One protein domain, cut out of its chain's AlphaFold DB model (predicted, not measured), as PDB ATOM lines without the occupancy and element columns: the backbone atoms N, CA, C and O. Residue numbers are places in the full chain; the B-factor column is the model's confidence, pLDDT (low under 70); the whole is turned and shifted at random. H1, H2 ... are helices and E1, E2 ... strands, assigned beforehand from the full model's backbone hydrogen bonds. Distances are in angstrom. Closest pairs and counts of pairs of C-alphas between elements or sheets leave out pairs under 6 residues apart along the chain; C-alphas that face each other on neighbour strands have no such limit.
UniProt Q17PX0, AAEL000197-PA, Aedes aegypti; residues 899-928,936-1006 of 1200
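What this domain is: This is residues 899 to 928 and 936 to 1006 of the 1200 residues of the protein "AAEL000197-PA" of Aedes aegypti (UniProt Q17PX0). A small, strongly twisted sheet is strung out along one long strand, E2: E1 pairs with its first part, and the short strands E3 and E4 pair with its last part on either side of it. H1 packs on one face over E1, H2 packs on the opposite face over the last part of E2, and H3 sits off the sheet at the far end of the rod from H1. The printed part has 101 residues with three named helices and four named strands, which along the chain are E1, then H1, then E2, then E3, then H2, then E4, then H3; the sheet is branched, with the antiparallel neighbour pairs E1 and E2, E2 and E3, and E2 and E4, and the class is mixed, helices and strands. The whole is loose, with a radius of gyration of the C-alphas of 16.8 A and spans of 57 by 26 by 21 A.

Where its parts are: E2, residues 939 to 947, runs 25.2 A from C-alpha 939 at (-15.803, -102.981, 522.909) to C-alpha 947 at (8.558, -100.836, 516.897). E1 is residues 900 to 904, 13.5 A long; E3 is residues 953 to 955 and E4 residues 974 to 976. H1, residues 914 to 924, is 15.1 A long, H2, residues 956 to 966, is 14.9 A, and H3, residues 995 to 1004, is 14.0 A and ends with C-alpha 1004 at (12.944, -115.579, 526.044).

How they stand to each other: E2 has three antiparallel neighbours in staggered pairing. E1, beside residues 939 to 944, and E4, beside residues 945 to 947, lie on one side of E2, and E3, beside residues 944 to 946, on the other side. N 901 and O 942 are 2.8 A apart, N 954 and O 945 3.0 A, and N 946 and O 975 2.9 A, each within hydrogen-bond range; E2 and E3 form a hairpin. The sheet is only just strongly twisted, its C-alphas up to 4.2 A off the best plane. H1 is on the sheet over E1, at a height of 8.4 A; the closest C-alphas, of Tyr 902 and Ile 914, are 6.4 A apart. H2 is on the opposite face, over E2, at a height of 9.4 A; the C-alphas of Ile 945 and Met 956, the closest, are 7.0 A apart. H3 is not on the sheet, and H2 and H3 are apart. In H1, H2 and H3 every O i to N i+4 pair is within hydrogen-bond range.

The domain as a whole: The C-alphas farthest apart, of Ala 928 and Glu 993, are 57.3 A from each other. Residues 929 to 935 are not printed, and C-alphas 928 and 936 are 12.6 A apart across that cut. The link from E4 to H3, residues 977 to 994, is long. The mean pLDDT of the printed part is 81.2; residues 926 to 928, 992 and 1006 are under 70.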
ATOM      1  N   PHE A 899      -2.206 -94.597 526.334       79.56
ATOM      2  CA  PHE A 899      -1.467 -95.687 525.676       79.56
ATOM      3  C   PHE A 899      -2.373 -96.797 525.111       79.56
ATOM      4  O   PHE A 899      -1.867 -97.833 524.680       79.56
ATOM      5  N   MET A 900      -3.694 -96.610 525.127       83.62
ATOM      6  CA  MET A 900      -4.691 -97.569 524.651       83.62
ATOM      7  C   MET A 900      -5.344 -97.095 523.345       83.62
ATOM      8  O   MET A 900      -5.386 -95.908 523.032       83.62
ATOM      9  N   LYS A 901      -5.907 -98.041 522.593       87.12
ATOM     10  CA  LYS A 901      -6.909 -97.802 521.548       87.12
ATOM     11  C   LYS A 901      -8.131 -98.662 521.836       87.12
ATOM     12  O   LYS A 901      -8.000 -99.840 522.169       87.12
ATOM     13  N   TYR A 902      -9.312 -98.094 521.652       89.31
ATOM     14  CA  TYR A 902     -10.584 -98.793 521.800       89.31
ATOM     15  C   TYR A 902     -11.122 -99.185 520.422       89.31
ATOM     16  O   TYR A 902     -10.985 -98.435 519.457       89.31
ATOM     17  N   ALA A 903     -11.725-100.366 520.307       87.25
ATOM     18  CA  ALA A 903     -12.271-100.891 519.059       87.25
ATOM     19  C   ALA A 903     -13.712-101.369 519.253       87.25
ATOM     20  O   ALA A 903     -14.023-102.041 520.239       87.25
ATOM     21  N   CYS A 904     -14.588-101.047 518.300       88.12
ATOM     22  CA  CYS A 904     -15.968-101.523 518.313       88.12
ATOM     23  C   CYS A 904     -15.992-103.050 518.168       88.12
ATOM     24  O   CYS A 904     -15.306-103.606 517.312       88.12
ATOM     25  N   PHE A 905     -16.811-103.747 518.960       85.19
ATOM     26  CA  PHE A 905     -16.971-105.195 518.798       85.19
ATOM     27  C   PHE A 905     -17.703-105.569 517.491       85.19
ATOM     28  O   PHE A 905     -17.520-106.666 516.968       85.19
ATOM     29  N   TYR A 906     -18.519-104.660 516.944       82.69
ATOM     30  CA  TYR A 906     -19.404-104.928 515.801       82.69
ATOM     31  C   TYR A 906     -18.901-104.427 514.444       82.69
ATOM     32  O   TYR A 906     -19.485-104.792 513.422       82.69
ATOM     33  N   CYS A 907     -17.878-103.570 514.400       82.50
ATOM     34  CA  CYS A 907     -17.358-103.016 513.149       82.50
ATOM     35  C   CYS A 907     -15.877-102.617 513.262       82.50
ATOM     36  O   CYS A 907     -15.277-102.672 514.328       82.50
ATOM     37  N   VAL A 908     -15.279-102.187 512.148       83.00
ATOM     38  CA  VAL A 908     -13.836-101.887 512.043       83.00
ATOM     39  C   VAL A 908     -13.440-100.558 512.727       83.00
ATOM     40  O   VAL A 908     -12.260-100.214 512.777       83.00
ATOM     41  N   LYS A 909     -14.394 -99.783 513.269       85.50
ATOM     42  CA  LYS A 909     -14.110 -98.478 513.884       85.50
ATOM     43  C   LYS A 909     -13.256 -98.629 515.148       85.50
ATOM     44  O   LYS A 909     -13.629 -99.321 516.097       85.50
ATOM     45  N   LYS A 910     -12.141 -97.897 515.160       87.12
ATOM     46  CA  LYS A 910     -11.287 -97.655 516.327       87.12
ATOM     47  C   LYS A 910     -11.434 -96.211 516.817       87.12
ATOM     48  O   LYS A 910     -11.872 -95.340 516.056       87.12
ATOM     49  N   ALA A 911     -11.071 -95.991 518.072       86.12
ATOM     50  CA  ALA A 911     -11.161 -94.727 518.786       86.12
ATOM     51  C   ALA A 911     -10.015 -94.572 519.799       86.12
ATOM     52  O   ALA A 911      -9.466 -95.557 520.300       86.12
ATOM     53  N   ASP A 912      -9.704 -93.320 520.122       83.06
ATOM     54  CA  ASP A 912      -8.626 -92.918 521.036       83.06
ATOM     55  C   ASP A 912      -9.143 -92.635 522.459       83.06
ATOM     56  O   ASP A 912      -8.372 -92.390 523.388       83.06
ATOM     57  N   THR A 913     -10.464 -92.672 522.635       84.44
ATOM     58  CA  THR A 913     -11.163 -92.519 523.910       84.44
ATOM     59  C   THR A 913     -12.336 -93.494 523.966       84.44
ATOM     60  O   THR A 913     -12.884 -93.893 522.930       84.44
ATOM     61  N   ILE A 914     -12.753 -93.874 525.174       83.81
ATOM     62  CA  ILE A 914     -13.975 -94.668 525.344       83.81
ATOM     63  C   ILE A 914     -15.232 -93.839 525.022       83.81
ATOM     64  O   ILE A 914     -16.216 -94.396 524.537       83.81
ATOM     65  N   GLN A 915     -15.190 -92.513 525.212       83.31
ATOM     66  CA  GLN A 915     -16.285 -91.594 524.889       83.31
ATOM     67  C   GLN A 915     -16.556 -91.521 523.380       83.31
ATOM     68  O   GLN A 915     -17.713 -91.589 522.977       83.31
ATOM     69  N   ASP A 916     -15.522 -91.455 522.538       85.31
ATOM     70  CA  ASP A 916     -15.674 -91.454 521.075       85.31
ATOM     71  C   ASP A 916     -16.248 -92.778 520.571       85.31
ATOM     72  O   ASP A 916     -17.051 -92.804 519.634       85.31
ATOM     73  N   LEU A 917     -15.865 -93.896 521.200       86.12
ATOM     74  CA  LEU A 917     -16.421 -95.200 520.855       86.12
ATOM     75  C   LEU A 917     -17.876 -95.339 521.321       86.12
ATOM     76  O   LEU A 917     -18.703 -95.885 520.588       86.12
ATOM     77  N   LEU A 918     -18.203 -94.803 522.500       83.25
ATOM     78  CA  LEU A 918     -19.568 -94.707 523.008       83.25
ATOM     79  C   LEU A 918     -20.428 -93.808 522.109       83.25
ATOM     80  O   LEU A 918     -21.559 -94.172 521.810       83.25
ATOM     81  N   ALA A 919     -19.902 -92.677 521.631       82.38
ATOM     82  CA  ALA A 919     -20.577 -91.784 520.690       82.38
ATOM     83  C   ALA A 919     -20.803 -92.469 519.334       82.38
ATOM     84  O   ALA A 919     -21.921 -92.468 518.823       82.38
ATOM     85  N   HIS A 920     -19.783 -93.145 518.796       84.56
ATOM     86  CA  HIS A 920     -19.902 -93.975 517.597       84.56
ATOM     87  C   HIS A 920     -20.982 -95.060 517.751       84.56
ATOM     88  O   HIS A 920     -21.818 -95.212 516.862       84.56
ATOM     89  N   TRP A 921     -21.025 -95.779 518.878       85.88
ATOM     90  CA  TRP A 921     -22.080 -96.760 519.153       85.88
ATOM     91  C   TRP A 921     -23.458 -96.090 519.309       85.88
ATOM     92  O   TRP A 921     -24.417 -96.539 518.679       85.88
ATOM     93  N   LYS A 922     -23.558 -94.970 520.046       82.31
ATOM     94  CA  LYS A 922     -24.792 -94.173 520.203       82.31
ATOM     95  C   LYS A 922     -25.323 -93.630 518.861       82.31
ATOM     96  O   LYS A 922     -26.520 -93.394 518.764       82.31
ATOM     97  N   GLN A 923     -24.476 -93.477 517.838       77.69
ATOM     98  CA  GLN A 923     -24.858 -93.047 516.481       77.69
ATOM     99  C   GLN A 923     -25.129 -94.204 515.502       77.69
ATOM    100  O   GLN A 923     -26.034 -94.107 514.680       77.69
ATOM    101  N   MET A 924     -24.329 -95.276 515.537       78.69
ATOM    102  CA  MET A 924     -24.305 -96.315 514.489       78.69
ATOM    103  C   MET A 924     -24.942 -97.648 514.912       78.69
ATOM    104  O   MET A 924     -25.163 -98.516 514.064       78.69
ATOM    105  N   HIS A 925     -25.161 -97.866 516.212       79.25
ATOM    106  CA  HIS A 925     -25.546 -99.168 516.777       79.25
ATOM    107  C   HIS A 925     -26.695 -99.093 517.803       79.25
ATOM    108  O   HIS A 925     -27.397-100.088 517.970       79.25
ATOM    109  N   LYS A 926     -26.931 -97.936 518.436       68.81
ATOM    110  CA  LYS A 926     -28.116 -97.647 519.260       68.81
ATOM    111  C   LYS A 926     -29.241 -97.080 518.381       68.81
ATOM    112  O   LYS A 926     -29.324 -95.872 518.174       68.81
ATOM    113  N   ILE A 927     -30.093 -97.948 517.835       56.62
ATOM    114  CA  ILE A 927     -31.188 -97.550 516.935       56.62
ATOM    115  C   ILE A 927     -32.465 -97.355 517.756       56.62
ATOM    116  O   ILE A 927     -33.218 -98.299 517.995       56.62
ATOM    117  N   ALA A 928     -32.721 -96.114 518.175       42.72
ATOM    118  CA  ALA A 928     -33.884 -95.777 518.988       42.72
ATOM    119  C   ALA A 928     -35.207 -96.192 518.306       42.72
ATOM    120  O   ALA A 928     -35.602 -95.608 517.298       42.72
ATOM    121  N   PRO A 936     -26.025-104.226 522.645       80.81
ATOM    122  CA  PRO A 936     -25.388-103.673 523.841       80.81
ATOM    123  C   PRO A 936     -24.067-102.980 523.485       80.81
ATOM    124  O   PRO A 936     -23.439-103.309 522.481       80.81
ATOM    125  N   PHE A 937     -23.629-102.005 524.280       85.56
ATOM    126  CA  PHE A 937     -22.323-101.384 524.059       85.56
ATOM    127  C   PHE A 937     -21.226-102.418 524.331       85.56
ATOM    128  O   PHE A 937     -20.988-102.751 525.484       85.56
ATOM    129  N   LEU A 938     -20.587-102.942 523.279       86.31
ATOM    130  CA  LEU A 938     -19.485-103.901 523.381       86.31
ATOM    131  C   LEU A 938     -18.226-103.366 522.699       86.31
ATOM    132  O   LEU A 938     -18.265-102.921 521.544       86.31
ATOM    133  N   PHE A 939     -17.093-103.465 523.392       89.88
ATOM    134  CA  PHE A 939     -15.803-102.981 522.909       89.88
ATOM    135  C   PHE A 939     -14.638-103.903 523.278       89.88
ATOM    136  O   PHE A 939     -14.684-104.654 524.250       89.88
ATOM    137  N   ARG A 940     -13.555-103.798 522.506       88.19
ATOM    138  CA  ARG A 940     -12.228-104.325 522.854       88.19
ATOM    139  C   ARG A 940     -11.278-103.160 523.122       88.19
ATOM    140  O   ARG A 940     -11.478-102.068 522.588       88.19
ATOM    141  N   ALA A 941     -10.253-103.386 523.934       86.81
ATOM    142  CA  ALA A 941      -9.254-102.385 524.292       86.81
ATOM    143  C   ALA A 941      -7.856-102.974 524.082       86.81
ATOM    144  O   ALA A 941      -7.554-104.033 524.627       86.81
ATOM    145  N   SER A 942      -7.022-102.284 523.305       84.00
ATOM    146  CA  SER A 942      -5.683-102.739 522.923       84.00
ATOM    147  C   SER A 942      -4.606-101.745 523.339       84.00
ATOM    148  O   SER A 942      -4.826-100.536 523.279       84.00
ATOM    149  N   LYS A 943      -3.428-102.239 523.724       81.81
ATOM    150  CA  LYS A 943      -2.251-101.412 524.001       81.81
ATOM    151  C   LYS A 943      -1.616-100.953 522.688       81.81
ATOM    152  O   LYS A 943      -1.449-101.723 521.742       81.81
ATOM    153  N   ILE A 944      -1.202 -99.692 522.652       84.06
ATOM    154  CA  ILE A 944      -0.247 -99.207 521.659       84.06
ATOM    155  C   ILE A 944       1.128 -99.756 522.055       84.06
ATOM    156  O   ILE A 944       1.526 -99.680 523.218       84.06
ATOM    157  N   ILE A 945       1.858-100.290 521.081       85.25
ATOM    158  CA  ILE A 945       3.243-100.748 521.221       85.25
ATOM    159  C   ILE A 945       4.139-100.003 520.229       85.25
ATOM    160  O   ILE A 945       3.664 -99.486 519.216       85.25
ATOM    161  N   LEU A 946       5.439 -99.936 520.517       84.38
ATOM    162  CA  LEU A 946       6.442 -99.290 519.670       84.38
ATOM    163  C   LEU A 946       7.286-100.330 518.927       84.38
ATOM    164  O   LEU A 946       7.772-101.292 519.523       84.38
ATOM    165  N   CYS A 947       7.538-100.096 517.640       87.38
ATOM    166  CA  CYS A 947       8.558-100.836 516.897       87.38
ATOM    167  C   CYS A 947       9.961-100.506 517.438       87.38
ATOM    168  O   CYS A 947      10.334 -99.333 517.513       87.38
ATOM    169  N   PHE A 948      10.778-101.519 517.748       86.62
ATOM    170  CA  PHE A 948      12.170-101.323 518.174       86.62
ATOM    171  C   PHE A 948      13.021-100.540 517.156       86.62
ATOM    172  O   PHE A 948      13.761 -99.634 517.553       86.62
ATOM    173  N   TYR A 949      12.887-100.853 515.859       85.62
ATOM    174  CA  TYR A 949      13.740-100.312 514.795       85.62
ATOM    175  C   TYR A 949      13.404 -98.868 514.397       85.62
ATOM    176  O   TYR A 949      14.321 -98.065 514.250       85.62
ATOM    177  N   CYS A 950      12.122 -98.523 514.226       87.12
ATOM    178  CA  CYS A 950      11.706 -97.196 513.734       87.12
ATOM    179  C   CYS A 950      10.881 -96.360 514.727       87.12
ATOM    180  O   CYS A 950      10.512 -95.234 514.410       87.12
ATOM    181  N   ARG A 951      10.555 -96.896 515.913       85.44
ATOM    182  CA  ARG A 951       9.744 -96.229 516.954       85.44
ATOM    183  C   ARG A 951       8.338 -95.789 516.517       85.44
ATOM    184  O   ARG A 951       7.686 -95.047 517.245       85.44
ATOM    185  N   LYS A 952       7.816 -96.304 515.397       85.94
ATOM    186  CA  LYS A 952       6.393 -96.181 515.051       85.94
ATOM    187  C   LYS A 952       5.536 -96.813 516.153       85.94
ATOM    188  O   LYS A 952       5.807 -97.944 516.556       85.94
ATOM    189  N   GLY A 953       4.512 -96.093 516.611       84.44
ATOM    190  CA  GLY A 953       3.474 -96.610 517.505       84.44
ATOM    191  C   GLY A 953       2.291 -97.172 516.721       84.44
ATOM    192  O   GLY A 953       1.818 -96.524 515.788       84.44
ATOM    193  N   ALA A 954       1.823 -98.368 517.079       83.56
ATOM    194  CA  ALA A 954       0.627 -98.995 516.505       83.56
ATOM    195  C   ALA A 954       0.058-100.067 517.455       83.56
ATOM    196  O   ALA A 954       0.729-100.463 518.407       83.56
ATOM    197  N   VAL A 955      -1.153-100.571 517.192       82.31
ATOM    198  CA  VAL A 955      -1.649-101.792 517.866       82.31
ATOM    199  C   VAL A 955      -1.085-103.053 517.198       82.31
ATOM    200  O   VAL A 955      -0.760-103.036 516.010       82.31
ATOM    201  N   MET A 956      -1.002-104.168 517.930       76.56
ATOM    202  CA  MET A 956      -0.352-105.419 517.488       76.56
ATOM    203  C   MET A 956      -0.640-105.867 516.031       76.56
ATOM    204  O   MET A 956       0.316-106.156 515.308       76.56
ATOM    205  N   PRO A 957      -1.894-105.892 515.525       76.06
ATOM    206  CA  PRO A 957      -2.170-106.292 514.137       76.06
ATOM    207  C   PRO A 957      -1.568-105.349 513.081       76.06
ATOM    208  O   PRO A 957      -1.052-105.796 512.057       76.06
ATOM    209  N   GLU A 958      -1.588-104.042 513.345       82.31
ATOM    210  CA  GLU A 958      -0.957-103.027 512.492       82.31
ATOM    211  C   GLU A 958       0.568-103.102 512.599       82.31
ATOM    212  O   GLU A 958       1.265-102.914 511.604       82.31
ATOM    213  N   MET A 959       1.087-103.438 513.785       83.88
ATOM    214  CA  MET A 959       2.512-103.654 514.011       83.88
ATOM    215  C   MET A 959       3.034-104.848 513.201       83.88
ATOM    216  O   MET A 959       4.021-104.700 512.485       83.88
ATOM    217  N   LYS A 960       2.338-105.997 513.212       82.25
ATOM    218  CA  LYS A 960       2.683-107.162 512.372       82.25
ATOM    219  C   LYS A 960       2.715-106.796 510.878       82.25
ATOM    220  O   LYS A 960       3.683-107.111 510.188       82.25
ATOM    221  N   SER A 961       1.719-106.045 510.392       83.06
ATOM    222  CA  SER A 961       1.702-105.536 509.008       83.06
ATOM    223  C   SER A 961       2.831-104.536 508.717       83.06
ATOM    224  O   SER A 961       3.338-104.484 507.596       83.06
ATOM    225  N   HIS A 962       3.233-103.733 509.702       84.94
ATOM    226  CA  HIS A 962       4.340-102.786 509.590       84.94
ATOM    227  C   HIS A 962       5.702-103.495 509.516       84.94
ATOM    228  O   HIS A 962       6.493-103.160 508.637       84.94
ATOM    229  N   PHE A 963       5.963-104.509 510.349       84.25
ATOM    230  CA  PHE A 963       7.186-105.315 510.240       84.25
ATOM    231  C   PHE A 963       7.281-105.994 508.866       84.25
ATOM    232  O   PHE A 963       8.294-105.841 508.187       84.25
ATOM    233  N   ALA A 964       6.200-106.628 508.400       84.44
ATOM    234  CA  ALA A 964       6.160-107.293 507.094       84.44
ATOM    235  C   ALA A 964       6.408-106.357 505.889       84.44
ATOM    236  O   ALA A 964       6.865-106.820 504.848       84.44
ATOM    237  N   SER A 965       6.116-105.055 506.014       88.75
ATOM    238  CA  SER A 965       6.210-104.079 504.912       88.75
ATOM    239  C   SER A 965       7.380-103.098 505.010       88.75
ATOM    240  O   SER A 965       7.740-102.494 504.005       88.75
ATOM    241  N   GLN A 966       7.960-102.887 506.194       87.19
ATOM    242  CA  GLN A 966       9.025-101.897 506.426       87.19
ATOM    243  C   GLN A 966      10.301-102.515 507.006       87.19
ATOM    244  O   GLN A 966      11.379-101.931 506.886       87.19
ATOM    245  N   HIS A 967      10.202-103.687 507.639       87.19
ATOM    246  CA  HIS A 967      11.323-104.397 508.258       87.19
ATOM    247  C   HIS A 967      11.369-105.887 507.840       87.19
ATOM    248  O   HIS A 967      11.516-106.749 508.710       87.19
ATOM    249  N   PRO A 968      11.247-106.217 506.534       83.44
ATOM    250  CA  PRO A 968      11.277-107.602 506.070       83.44
ATOM    251  C   PRO A 968      12.591-108.288 506.468       83.44
ATOM    252  O   PRO A 968      13.663-107.682 506.423       83.44
ATOM    253  N   GLY A 969      12.503-109.553 506.884       78.31
ATOM    254  CA  GLY A 969      13.655-110.357 507.308       78.31
ATOM    255  C   GLY A 969      14.271-109.983 508.664       78.31
ATOM    256  O   GLY A 969      15.273-110.581 509.043       78.31
ATOM    257  N   LYS A 970      13.704-109.023 509.413       82.00
ATOM    258  CA  LYS A 970      14.154-108.681 510.774       82.00
ATOM    259  C   LYS A 970      13.241-109.302 511.830       82.00
ATOM    260  O   LYS A 970      12.027-109.338 511.647       82.00
ATOM    261  N   GLN A 971      13.824-109.732 512.952       81.38
ATOM    262  CA  GLN A 971      13.071-110.274 514.085       81.38
ATOM    263  C   GLN A 971      12.061-109.231 514.614       81.38
ATOM    264  O   GLN A 971      12.429-108.064 514.796       81.38
ATOM    265  N   PRO A 972      10.799-109.609 514.881       82.44
ATOM    266  CA  PRO A 972       9.833-108.704 515.487       82.44
ATOM    267  C   PRO A 972      10.190-108.430 516.956       82.44
ATOM    268  O   PRO A 972      10.138-109.324 517.795       82.44
ATOM    269  N   ILE A 973      10.547-107.180 517.266       84.19
ATOM    270  CA  ILE A 973      10.889-106.724 518.624       84.19
ATOM    271  C   ILE A 973       9.977-105.552 519.000       84.19
ATOM    272  O   ILE A 973       9.972-104.505 518.337       84.19
ATOM    273  N   TYR A 974       9.213-105.731 520.077       85.38
ATOM    274  CA  TYR A 974       8.162-104.813 520.519       85.38
ATOM    275  C   TYR A 974       8.520-104.148 521.854       85.38
ATOM    276  O   TYR A 974       8.928-104.814 522.807       85.38
ATOM    277  N   LEU A 975       8.328-102.833 521.941       83.19
ATOM    278  CA  LEU A 975       8.650-102.026 523.122       83.19
ATOM    279  C   LEU A 975       7.399-101.366 523.713       83.19
ATOM    280  O   LEU A 975       6.479-100.995 522.979       83.19
ATOM    281  N   ASP A 976       7.380-101.191 525.033       80.38
ATOM    282  CA  ASP A 976       6.293-100.505 525.736       80.38
ATOM    283  C   ASP A 976       6.217 -99.021 525.324       80.38
ATOM    284  O   ASP A 976       7.225 -98.315 525.225       80.38
ATOM    285  N   PHE A 977       4.999 -98.535 525.065       82.12
ATOM    286  CA  PHE A 977       4.752 -97.178 524.567       82.12
ATOM    287  C   PHE A 977       4.982 -96.076 525.615       82.12
ATOM    288  O   PHE A 977       5.245 -94.930 525.254       82.12
ATOM    289  N   ARG A 978       4.920 -96.406 526.910       76.56
ATOM    290  CA  ARG A 978       5.163 -95.478 528.028       76.56
ATOM    291  C   ARG A 978       6.634 -95.465 528.435       76.56
ATOM    292  O   ARG A 978       7.158 -94.412 528.786       76.56
ATOM    293  N   ASN A 979       7.291 -96.625 528.399       78.44
ATOM    294  CA  ASN A 979       8.721 -96.784 528.642       78.44
ATOM    295  C   ASN A 979       9.402 -97.465 527.439       78.44
ATOM    296  O   ASN A 979       9.533 -98.689 527.424       78.44
ATOM    297  N   PRO A 980       9.957 -96.692 526.486       80.94
ATOM    298  CA  PRO A 980      10.610 -97.237 525.295       80.94
ATOM    299  C   PRO A 980      11.950 -97.970 525.542       80.94
ATOM    300  O   PRO A 980      12.671 -98.238 524.575       80.94
ATOM    301  N   LYS A 981      12.312 -98.270 526.800       80.69
ATOM    302  CA  LYS A 981      13.361 -99.234 527.184       80.69
ATOM    303  C   LYS A 981      12.808-100.596 527.642       80.69
ATOM    304  O   LYS A 981      13.573-101.552 527.735       80.69
ATOM    305  N   ARG A 982      11.514-100.702 527.945       81.75
ATOM    306  CA  ARG A 982      10.874-101.928 528.441       81.75
ATOM    307  C   ARG A 982      10.311-102.762 527.286       81.75
ATOM    308  O   ARG A 982       9.836-102.211 526.293       81.75
ATOM    309  N   CYS A 983      10.368-104.083 527.424       80.44
ATOM    310  CA  CYS A 983       9.699-105.039 526.545       80.44
ATOM    311  C   CYS A 983       8.173-104.814 526.567       80.44
ATOM    312  O   CYS A 983       7.602-104.508 527.612       80.44
ATOM    313  N   ALA A 984       7.489-104.961 525.429       74.88
ATOM    314  CA  ALA A 984       6.022-104.887 525.404       74.88
ATOM    315  C   ALA A 984       5.335-106.153 525.961       74.88
ATOM    316  O   ALA A 984       4.161-106.101 526.326       74.88
ATOM    317  N   GLU A 985       6.052-107.282 526.002       70.75
ATOM    318  CA  GLU A 985       5.521-108.607 526.352       70.75
ATOM    319  C   GLU A 985       5.893-109.070 527.774       70.75
ATOM    320  O   GLU A 985       5.348-110.064 528.244       70.75
ATOM    321  N   CYS A 986       6.799-108.378 528.477       71.12
ATOM    322  CA  CYS A 986       7.171-108.697 529.861       71.12
ATOM    323  C   CYS A 986       7.758-107.478 530.613       71.12
ATOM    324  O   CYS A 986       7.786-106.356 530.103       71.12
ATOM    325  N   ASP A 987       8.213-107.674 531.854       71.81
ATOM    326  CA  ASP A 987       8.787-106.607 532.692       71.81
ATOM    327  C   ASP A 987      10.270-106.292 532.401       71.81
ATOM    328  O   ASP A 987      10.817-105.331 532.948       71.81
ATOM    329  N   PHE A 988      10.926-107.048 531.508       77.75
ATOM    330  CA  PHE A 988      12.324-106.814 531.139       77.75
ATOM    331  C   PHE A 988      12.545-105.400 530.584       77.75
ATOM    332  O   PHE A 988      11.785-104.907 529.748       77.75
ATOM    333  N   THR A 989      13.623-104.754 531.027       79.88
ATOM    334  CA  THR A 989      14.011-103.400 530.616       79.88
ATOM    335  C   THR A 989      15.486-103.400 530.220       79.88
ATOM    336  O   THR A 989      16.318-103.837 531.009       79.88
ATOM    337  N   MET A 990      15.809-102.910 529.016       81.38
ATOM    338  CA  MET A 990      17.202-102.774 528.560       81.38
ATOM    339  C   MET A 990      17.984-101.808 529.459       81.38
ATOM    340  O   MET A 990      17.426-100.817 529.943       81.38
ATOM    341  N   GLY A 991      19.280-102.059 529.627       73.06
ATOM    342  CA  GLY A 991      20.195-101.197 530.358       73.06
ATOM    343  C   GLY A 991      20.577 -99.965 529.540       73.06
ATOM    344  O   GLY A 991      19.764 -99.062 529.301       73.06
ATOM    345  N   ILE A 992      21.845 -99.893 529.142       69.75
ATOM    346  CA  ILE A 992      22.373 -98.818 528.289       69.75
ATOM    347  C   ILE A 992      22.396 -99.265 526.822       69.75
ATOM    348  O   ILE A 992      22.110 -98.458 525.935       69.75
ATOM    349  N   GLU A 993      22.674-100.543 526.559       72.06
ATOM    350  CA  GLU A 993      22.813-101.052 525.202       72.06
ATOM    351  C   GLU A 993      21.482-101.496 524.574       72.06
ATOM    352  O   GLU A 993      20.507-101.846 525.238       72.06
ATOM    353  N   LYS A 994      21.433-101.473 523.239       75.94
ATOM    354  CA  LYS A 994      20.271-101.937 522.456       75.94
ATOM    355  C   LYS A 994      20.324-103.444 522.172       75.94
ATOM    356  O   LYS A 994      19.290-104.036 521.868       75.94
ATOM    357  N   THR A 995      21.517-104.029 522.272       79.69
ATOM    358  CA  THR A 995      21.845-105.462 522.202       79.69
ATOM    359  C   THR A 995      21.072-106.259 523.250       79.69
ATOM    360  O   THR A 995      20.439-107.240 522.876       79.69
ATOM    361  N   ASP A 996      21.007-105.779 524.499       84.00
ATOM    362  CA  ASP A 996      20.236-106.354 525.619       84.00
ATOM    363  C   ASP A 996      18.855-106.882 525.198       84.00
ATOM    364  O   ASP A 996      18.481-108.014 525.496       84.00
ATOM    365  N   MET A 997      18.091-106.053 524.479       82.38
ATOM    366  CA  MET A 997      16.718-106.361 524.074       82.38
ATOM    367  C   MET A 997      16.653-107.334 522.892       82.38
ATOM    368  O   MET A 997      15.715-108.122 522.814       82.38
ATOM    369  N   ILE A 998      17.643-107.308 521.994       84.31
ATOM    370  CA  ILE A 998      17.750-108.279 520.896       84.31
ATOM    371  C   ILE A 998      18.060-109.656 521.487       84.31
ATOM    372  O   ILE A 998      17.347-110.614 521.200       84.31
ATOM    373  N   THR A 999      19.049-109.741 522.382       82.94
ATOM    374  CA  THR A 999      19.392-110.970 523.108       82.94
ATOM    375  C   THR A 999      18.202-111.479 523.918       82.94
ATOM    376  O   THR A 999      17.852-112.648 523.803       82.94
ATOM    377  N   HIS A1000      17.516-110.610 524.668       83.88
ATOM    378  CA  HIS A1000      16.332-110.973 525.451       83.88
ATOM    379  C   HIS A1000      15.174-111.518 524.592       83.88
ATOM    380  O   HIS A1000      14.606-112.559 524.928       83.88
ATOM    381  N   PHE A1001      14.835-110.873 523.468       80.12
ATOM    382  CA  PHE A1001      13.826-111.412 522.545       80.12
ATOM    383  C   PHE A1001      14.290-112.734 521.916       80.12
ATOM    384  O   PHE A1001      13.496-113.666 521.786       80.12
ATOM    385  N   ALA A1002      15.575-112.853 521.573       79.62
ATOM    386  CA  ALA A1002      16.154-114.072 521.024       79.62
ATOM    387  C   ALA A1002      16.190-115.246 522.019       79.62
ATOM    388  O   ALA A1002      16.065-116.381 521.571       79.62
ATOM    389  N   THR A1003      16.326-115.024 523.333       77.25
ATOM    390  CA  THR A1003      16.371-116.106 524.340       77.25
ATOM    391  C   THR A1003      15.018-116.409 524.987       77.25
ATOM    392  O   THR A1003      14.700-117.579 525.188       77.25
ATOM    393  N   HIS A1004      14.200-115.397 525.299       72.25
ATOM    394  CA  HIS A1004      12.944-115.579 526.044       72.25
ATOM    395  C   HIS A1004      11.688-115.602 525.160       72.25
ATOM    396  O   HIS A1004      10.708-116.252 525.519       72.25
ATOM    397  N   HIS A1005      11.717-114.958 523.987       73.38
ATOM    398  CA  HIS A1005      10.561-114.838 523.079       73.38
ATOM    399  C   HIS A1005      10.713-115.697 521.801       73.38
ATOM    400  O   HIS A1005       9.966-115.549 520.838       73.38
ATOM    401  N   GLN A1006      11.638-116.665 521.815       56.28
ATOM    402  CA  GLN A1006      12.080-117.486 520.673       56.28
ATOM    403  C   GLN A1006      10.994-118.387 520.022       56.28
ATOM    404  O   GLN A1006      11.226-118.981 518.970       56.28
TER     405      GLN A1006